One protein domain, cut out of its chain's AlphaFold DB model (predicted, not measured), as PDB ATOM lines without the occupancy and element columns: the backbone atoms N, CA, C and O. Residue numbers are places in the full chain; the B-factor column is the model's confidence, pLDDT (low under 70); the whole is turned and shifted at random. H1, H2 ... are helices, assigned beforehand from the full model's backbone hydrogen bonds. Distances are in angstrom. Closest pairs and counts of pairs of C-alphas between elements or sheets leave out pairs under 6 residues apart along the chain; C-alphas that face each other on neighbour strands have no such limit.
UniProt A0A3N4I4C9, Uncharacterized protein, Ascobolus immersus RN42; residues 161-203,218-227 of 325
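Overview. This is residues 161 to 203 and 218 to 227 of the 325 residues of an uncharacterized protein of Ascobolus immersus RN42 (UniProt A0A3N4I4C9). Two helical hairpins stand one after the other in a flat slab: H1 and H2 open from their link as a V, H3 crosses the V's open end, and H4 folds back beside H3. A last stretch, residues 218 to 227, follows a cut and holds no named helix. The printed part has 53 residues, with four named helices in the order H1, H2, H3, H4 and no named strand, and is all helix. It is compact, with a radius of gyration of the C-alphas of 10.2 A, and spans 27 by 27 by 14 A.

Along the chain. Find C-alpha 161 at (-103.099, -50.255, 128.739); from there H1, residues 161 to 170, runs 14.5 A. H2, residues 172 to 180, covers 11.6 A. Next comes the short H3, residues 182 to 187. H4, residues 193 to 201, runs 12.6 A to C-alpha 201 at (-105.738, -67.552, 134.573).

Arrangement. Look first at the hairpin H1 and H2: they touch, closest at the C-alphas of Thr 168 and Arg 175, 4.1 A apart, at a steep tilt of 38 degrees, opposite ways. H1 and H3 only just touch, with 3 pairs of C-alphas within 8 A, the closest being Ala 161 and Tyr 185 at 5.7 A. H2 and H3 are close but not clearly touching, about perpendicular at 79 degrees. In the hairpin H3 and H4, the closest C-alphas, of Ala 186 and Lys 196, are 4.8 A apart; the tilt of 34 degrees, opposite ways, is shallow, only just short of steep. H4 is apart from H1 and H2. Every O i to N i+4 pair is within hydrogen-bond range in H1, H2 and H3, and 4 of 5 in H4.

Size, cuts and confidence. The C-alphas farthest apart, of Asn 203 and Ser 227, are 27.3 A apart. Residues 204 to 217 are not printed, and C-alphas 203 and 218 stand 16.5 A apart across the cut. The links between the helices are tight. Mean pLDDT of the printed part is 86.4; residues 194 and 203 are under 70.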
ATOM      1  N   ALA A 161    -103.915 -49.173 129.293       93.69
ATOM      2  CA  ALA A 161    -103.099 -50.255 128.739       93.69
ATOM      3  C   ALA A 161    -102.010 -49.731 127.792       93.69
ATOM      4  O   ALA A 161    -100.920 -50.301 127.698       93.69
ATOM      5  N   PHE A 162    -102.300 -48.634 127.088       92.62
ATOM      6  CA  PHE A 162    -101.354 -47.978 126.203       92.62
ATOM      7  C   PHE A 162    -100.274 -47.220 126.975       92.62
ATOM      8  O   PHE A 162     -99.092 -47.405 126.687       92.62
ATOM      9  N   SER A 163    -100.639 -46.462 128.008       94.00
ATOM     10  CA  SER A 163     -99.669 -45.833 128.906       94.00
ATOM     11  C   SER A 163     -98.755 -46.867 129.571       94.00
ATOM     12  O   SER A 163     -97.530 -46.725 129.543       94.00
ATOM     13  N   LEU A 164     -99.313 -47.982 130.054       95.00
ATOM     14  CA  LEU A 164     -98.530 -49.100 130.584       95.00
ATOM     15  C   LEU A 164     -97.594 -49.697 129.529       95.00
ATOM     16  O   LEU A 164     -96.435 -49.973 129.833       95.00
ATOM     17  N   LEU A 165     -98.046 -49.859 128.278       93.00
ATOM     18  CA  LEU A 165     -97.189 -50.316 127.182       93.00
ATOM     19  C   LEU A 165     -95.983 -49.389 127.022       93.00
ATOM     20  O   LEU A 165     -94.848 -49.871 127.011       93.00
ATOM     21  N   ILE A 166     -96.211 -48.078 126.949       91.81
ATOM     22  CA  ILE A 166     -95.133 -47.091 126.842       91.81
ATOM     23  C   ILE A 166     -94.178 -47.211 128.035       91.81
ATOM     24  O   ILE A 166     -92.978 -47.365 127.814       91.81
ATOM     25  N   LEU A 167     -94.685 -47.265 129.272       91.75
ATOM     26  CA  LEU A 167     -93.868 -47.429 130.482       91.75
ATOM     27  C   LEU A 167     -92.996 -48.692 130.438       91.75
ATOM     28  O   LEU A 167     -91.808 -48.632 130.764       91.75
ATOM     29  N   THR A 168     -93.524 -49.824 129.950       93.00
ATOM     30  CA  THR A 168     -92.719 -51.048 129.770       93.00
ATOM     31  C   THR A 168     -91.616 -50.908 128.716       93.00
ATOM     32  O   THR A 168     -90.666 -51.700 128.703       93.00
ATOM     33  N   HIS A 169     -91.711 -49.930 127.815       85.12
ATOM     34  CA  HIS A 169     -90.675 -49.628 126.835       85.12
ATOM     35  C   HIS A 169     -89.633 -48.637 127.345       85.12
ATOM     36  O   HIS A 169     -88.506 -48.705 126.855       85.12
ATOM     37  N   VAL A 170     -89.951 -47.798 128.336       85.06
ATOM     38  CA  VAL A 170     -88.998 -46.787 128.811       85.06
ATOM     39  C   VAL A 170     -87.837 -47.399 129.592       85.06
ATOM     40  O   VAL A 170     -86.684 -47.097 129.301       85.06
ATOM     41  N   CYS A 171     -88.094 -48.295 130.554       85.69
ATOM     42  CA  CYS A 171     -87.015 -48.922 131.325       85.69
ATOM     43  C   CYS A 171     -87.329 -50.369 131.746       85.69
ATOM     44  O   CYS A 171     -88.481 -50.817 131.746       85.69
ATOM     45  N   ARG A 172     -86.288 -51.136 132.113       85.31
ATOM     46  CA  ARG A 172     -86.453 -52.547 132.518       85.31
ATOM     47  C   ARG A 172     -87.148 -52.702 133.869       85.31
ATOM     48  O   ARG A 172     -87.837 -53.700 134.049       85.31
ATOM     49  N   SER A 173     -86.997 -51.744 134.779       88.56
ATOM     50  CA  SER A 173     -87.618 -51.801 136.106       88.56
ATOM     51  C   SER A 173     -89.144 -51.684 136.010       88.56
ATOM     52  O   SER A 173     -89.840 -52.559 136.515       88.56
ATOM     53  N   PHE A 174     -89.672 -50.717 135.245       91.50
ATOM     54  CA  PHE A 174     -91.113 -50.647 134.949       91.50
ATOM     55  C   PHE A 174     -91.605 -51.889 134.232       91.50
ATOM     56  O   PHE A 174     -92.628 -52.456 134.604       91.50
ATOM     57  N   ARG A 175     -90.854 -52.353 133.227       92.19
ATOM     58  CA  ARG A 175     -91.185 -53.591 132.528       92.19
ATOM     59  C   ARG A 175     -91.326 -54.757 133.499       92.19
ATOM     60  O   ARG A 175     -92.302 -55.488 133.410       92.19
ATOM     61  N   TYR A 176     -90.368 -54.940 134.400       90.69
ATOM     62  CA  TYR A 176     -90.405 -56.030 135.363       90.69
ATOM     63  C   TYR A 176     -91.606 -55.904 136.302       90.69
ATOM     64  O   TYR A 176     -92.364 -56.855 136.453       90.69
ATOM     65  N   GLU A 177     -91.835 -54.728 136.880       93.44
ATOM     66  CA  GLU A 177     -92.929 -54.530 137.832       93.44
ATOM     67  C   GLU A 177     -94.311 -54.685 137.198       93.44
ATOM     68  O   GLU A 177     -95.132 -55.435 137.724       93.44
ATOM     69  N   ILE A 178     -94.537 -54.071 136.035       93.50
ATOM     70  CA  ILE A 178     -95.807 -54.162 135.303       93.50
ATOM     71  C   ILE A 178     -96.045 -55.602 134.825       93.50
ATOM     72  O   ILE A 178     -97.136 -56.143 135.000       93.50
ATOM     73  N   LEU A 179     -95.035 -56.260 134.243       90.94
ATOM     74  CA  LEU A 179     -95.211 -57.601 133.675       90.94
ATOM     75  C   LEU A 179     -95.219 -58.719 134.720       90.94
ATOM     76  O   LEU A 179     -95.820 -59.763 134.481       90.94
ATOM     77  N   SER A 180     -94.598 -58.512 135.885       89.38
ATOM     78  CA  SER A 180     -94.665 -59.463 137.004       89.38
ATOM     79  C   SER A 180     -96.054 -59.529 137.645       89.38
ATOM     80  O   SER A 180     -96.353 -60.482 138.367       89.38
ATOM     81  N   ARG A 181     -96.921 -58.542 137.376       90.88
ATOM     82  CA  ARG A 181     -98.256 -58.422 137.966       90.88
ATOM     83  C   ARG A 181     -99.321 -58.269 136.879       90.88
ATOM     84  O   ARG A 181     -99.818 -57.168 136.650       90.88
ATOM     85  N   PRO A 182     -99.769 -59.386 136.273       90.81
ATOM     86  CA  PRO A 182    -100.730 -59.363 135.175       90.81
ATOM     87  C   PRO A 182    -102.028 -58.610 135.452       90.81
ATOM     88  O   PRO A 182    -102.648 -58.105 134.524       90.81
ATOM     89  N   LYS A 183    -102.437 -58.521 136.723       89.31
ATOM     90  CA  LYS A 183    -103.642 -57.797 137.142       89.31
ATOM     91  C   LYS A 183    -103.611 -56.311 136.768       89.31
ATOM     92  O   LYS A 183    -104.660 -55.800 136.405       89.31
ATOM     93  N   ILE A 184    -102.438 -55.677 136.801       92.75
ATOM     94  CA  ILE A 184    -102.269 -54.242 136.523       92.75
ATOM     95  C   ILE A 184    -102.730 -53.941 135.096       92.75
ATOM     96  O   ILE A 184    -103.713 -53.245 134.868       92.75
ATOM     97  N   TYR A 185    -102.089 -54.566 134.105       92.75
ATOM     98  CA  TYR A 185    -102.459 -54.321 132.713       92.75
ATOM     99  C   TYR A 185    -103.744 -55.052 132.300       92.75
ATOM    100  O   TYR A 185    -104.446 -54.567 131.421       92.75
ATOM    101  N   ALA A 186    -104.112 -56.180 132.922       90.19
ATOM    102  CA  ALA A 186    -105.372 -56.857 132.603       90.19
ATOM    103  C   ALA A 186    -106.603 -56.023 132.990       90.19
ATOM    104  O   ALA A 186    -107.620 -56.090 132.306       90.19
ATOM    105  N   ASN A 187    -106.518 -55.237 134.062       90.44
ATOM    106  CA  ASN A 187    -107.623 -54.388 134.496       90.44
ATOM    107  C   ASN A 187    -107.589 -52.988 133.865       90.44
ATOM    108  O   ASN A 187    -108.609 -52.304 133.888       90.44
ATOM    109  N   SER A 188    -106.455 -52.586 133.282       92.75
ATOM    110  CA  SER A 188    -106.299 -51.281 132.636       92.75
ATOM    111  C   SER A 188    -107.247 -51.074 131.446       92.75
ATOM    112  O   SER A 188    -107.592 -52.009 130.708       92.75
ATOM    113  N   ASP A 189    -107.664 -49.822 131.245       92.19
ATOM    114  CA  ASP A 189    -108.524 -49.443 130.127       92.19
ATOM    115  C   ASP A 189    -107.823 -49.683 128.785       92.19
ATOM    116  O   ASP A 189    -106.642 -49.381 128.615       92.19
ATOM    117  N   GLY A 190    -108.549 -50.243 127.820       88.75
ATOM    118  CA  GLY A 190    -107.999 -50.569 126.508       88.75
ATOM    119  C   GLY A 190    -107.377 -51.955 126.376       88.75
ATOM    120  O   GLY A 190    -107.116 -52.379 125.253       88.75
ATOM    121  N   TYR A 191    -107.156 -52.701 127.464       91.50
ATOM    122  CA  TYR A 191    -106.580 -54.043 127.362       91.50
ATOM    123  C   TYR A 191    -107.594 -55.069 126.841       91.50
ATOM    124  O   TYR A 191    -108.760 -55.082 127.243       91.50
ATOM    125  N   ALA A 192    -107.143 -55.952 125.955       82.88
ATOM    126  CA  ALA A 192    -108.017 -56.843 125.210       82.88
ATOM    127  C   ALA A 192    -108.679 -57.931 126.067       82.88
ATOM    128  O   ALA A 192    -107.999 -58.675 126.773       82.88
ATOM    129  N   GLU A 193    -110.000 -58.106 125.954       78.31
ATOM    130  CA  GLU A 193    -110.778 -58.997 126.840       78.31
ATOM    131  C   GLU A 193    -110.324 -60.467 126.749       78.31
ATOM    132  O   GLU A 193    -110.129 -61.147 127.757       78.31
ATOM    133  N   ALA A 194    -110.036 -60.941 125.532       68.50
ATOM    134  CA  ALA A 194    -109.491 -62.283 125.308       68.50
ATOM    135  C   ALA A 194    -108.112 -62.480 125.971       68.50
ATOM    136  O   ALA A 194    -107.720 -63.601 126.305       68.50
ATOM    137  N   HIS A 195    -107.363 -61.392 126.154       73.75
ATOM    138  CA  HIS A 195    -106.092 -61.393 126.862       73.75
ATOM    139  C   HIS A 195    -106.275 -61.244 128.376       73.75
ATOM    140  O   HIS A 195    -105.513 -61.874 129.112       73.75
ATOM    141  N   LYS A 196    -107.302 -60.521 128.853       77.56
ATOM    142  CA  LYS A 196    -107.654 -60.441 130.283       77.56
ATOM    143  C   LYS A 196    -107.881 -61.813 130.880       77.56
ATOM    144  O   LYS A 196    -107.268 -62.154 131.887       77.56
ATOM    145  N   GLU A 197    -108.689 -62.636 130.217       77.75
ATOM    146  CA  GLU A 197    -109.009 -63.976 130.707       77.75
ATOM    147  C   GLU A 197    -107.745 -64.848 130.838       77.75
ATOM    148  O   GLU A 197    -107.549 -65.537 131.841       77.75
ATOM    149  N   ARG A 198    -106.832 -64.777 129.857       76.56
ATOM    150  CA  ARG A 198    -105.546 -65.500 129.897       76.56
ATOM    151  C   ARG A 198    -104.629 -64.976 131.000       76.56
ATOM    152  O   ARG A 198    -104.038 -65.772 131.725       76.56
ATOM    153  N   ALA A 199    -104.531 -63.656 131.138       73.69
ATOM    154  CA  ALA A 199    -103.732 -63.009 132.169       73.69
ATOM    155  C   ALA A 199    -104.238 -63.378 133.576       73.69
ATOM    156  O   ALA A 199    -103.447 -63.782 134.425       73.69
ATOM    157  N   MET A 200    -105.552 -63.350 133.813       78.94
ATOM    158  CA  MET A 200    -106.142 -63.738 135.098       78.94
ATOM    159  C   MET A 200    -105.896 -65.217 135.424       78.94
ATOM    160  O   MET A 200    -105.519 -65.534 136.555       78.94
ATOM    161  N   LYS A 201    -106.024 -66.110 134.431       77.69
ATOM    162  CA  LYS A 201    -105.738 -67.552 134.573       77.69
ATOM    163  C   LYS A 201    -104.259 -67.851 134.833       77.69
ATOM    164  O   LYS A 201    -103.955 -68.845 135.484       77.69
ATOM    165  N   SER A 202    -103.340 -66.993 134.387       70.50
ATOM    166  CA  SER A 202    -101.895 -67.192 134.588       70.50
ATOM    167  C   SER A 202    -101.426 -67.082 136.051       70.50
ATOM    168  O   SER A 202    -100.336 -67.540 136.372       70.50
ATOM    169  N   ASN A 203    -102.273 -66.596 136.973       63.81
ATOM    170  CA  ASN A 203    -102.009 -66.624 138.422       63.81
ATOM    171  C   ASN A 203    -102.129 -68.031 139.052       63.81
ATOM    172  O   ASN A 203    -101.970 -68.190 140.266       63.81
ATOM    173  N   LEU A 218     -95.953 -56.648 127.157       82.44
ATOM    174  CA  LEU A 218     -97.154 -55.960 126.736       82.44
ATOM    175  C   LEU A 218     -96.886 -55.512 125.292       82.44
ATOM    176  O   LEU A 218     -95.814 -54.997 124.990       82.44
ATOM    177  N   LEU A 219     -97.790 -55.821 124.371       87.69
ATOM    178  CA  LEU A 219     -97.624 -55.529 122.949       87.69
ATOM    179  C   LEU A 219     -98.838 -54.752 122.475       87.69
ATOM    180  O   LEU A 219     -99.943 -54.988 122.952       87.69
ATOM    181  N   MET A 220     -98.647 -53.912 121.460       86.06
ATOM    182  CA  MET A 220     -99.735 -53.138 120.859       86.06
ATOM    183  C   MET A 220    -100.920 -54.013 120.416       86.06
ATOM    184  O   MET A 220    -102.066 -53.620 120.560       86.06
ATOM    185  N   LYS A 221    -100.667 -55.246 119.949       82.88
ATOM    186  CA  LYS A 221    -101.726 -56.201 119.566       82.88
ATOM    187  C   LYS A 221    -102.621 -56.671 120.727       82.88
ATOM    188  O   LYS A 221    -103.587 -57.378 120.472       82.88
ATOM    189  N   TYR A 222    -102.253 -56.373 121.974       85.94
ATOM    190  CA  TYR A 222    -103.036 -56.678 123.178       85.94
ATOM    191  C   TYR A 222    -103.870 -55.485 123.657       85.94
ATOM    192  O   TYR A 222    -104.567 -55.603 124.661       85.94
ATOM    193  N   ILE A 223    -103.783 -54.349 122.964       88.88
ATOM    194  CA  ILE A 223    -104.578 -53.155 123.232       88.88
ATOM    195  C   ILE A 223    -105.728 -53.154 122.223       88.88
ATOM    196  O   ILE A 223    -105.511 -52.977 121.025       88.88
ATOM    197  N   ASP A 224    -106.943 -53.396 122.707       87.62
ATOM    198  CA  ASP A 224    -108.164 -53.398 121.899       87.62
ATOM    199  C   ASP A 224    -108.582 -51.977 121.522       87.62
ATOM    200  O   ASP A 224    -109.045 -51.766 120.397       87.62
ATOM    201  N   HIS A 225    -108.429 -51.022 122.449       87.50
ATOM    202  CA  HIS A 225    -108.850 -49.632 122.276       87.50
ATOM    203  C   HIS A 225    -107.968 -48.644 123.048       87.50
ATOM    204  O   HIS A 225    -107.314 -49.009 124.014       87.50
ATOM    205  N   ILE A 226    -107.964 -47.377 122.622       88.50
ATOM    206  CA  ILE A 226    -107.336 -46.258 123.347       88.50
ATOM    207  C   ILE A 226    -108.411 -45.186 123.532       88.50
ATOM    208  O   ILE A 226    -108.820 -44.543 122.555       88.50
ATOM    209  N   SER A 227    -108.935 -45.055 124.753       80.88
ATOM    210  CA  SER A 227    -110.078 -44.177 125.043       80.88
ATOM    211  C   SER A 227    -109.712 -42.702 124.950       80.88
ATOM    212  O   SER A 227    -110.470 -41.936 124.355       80.88
TER     213      SER A 227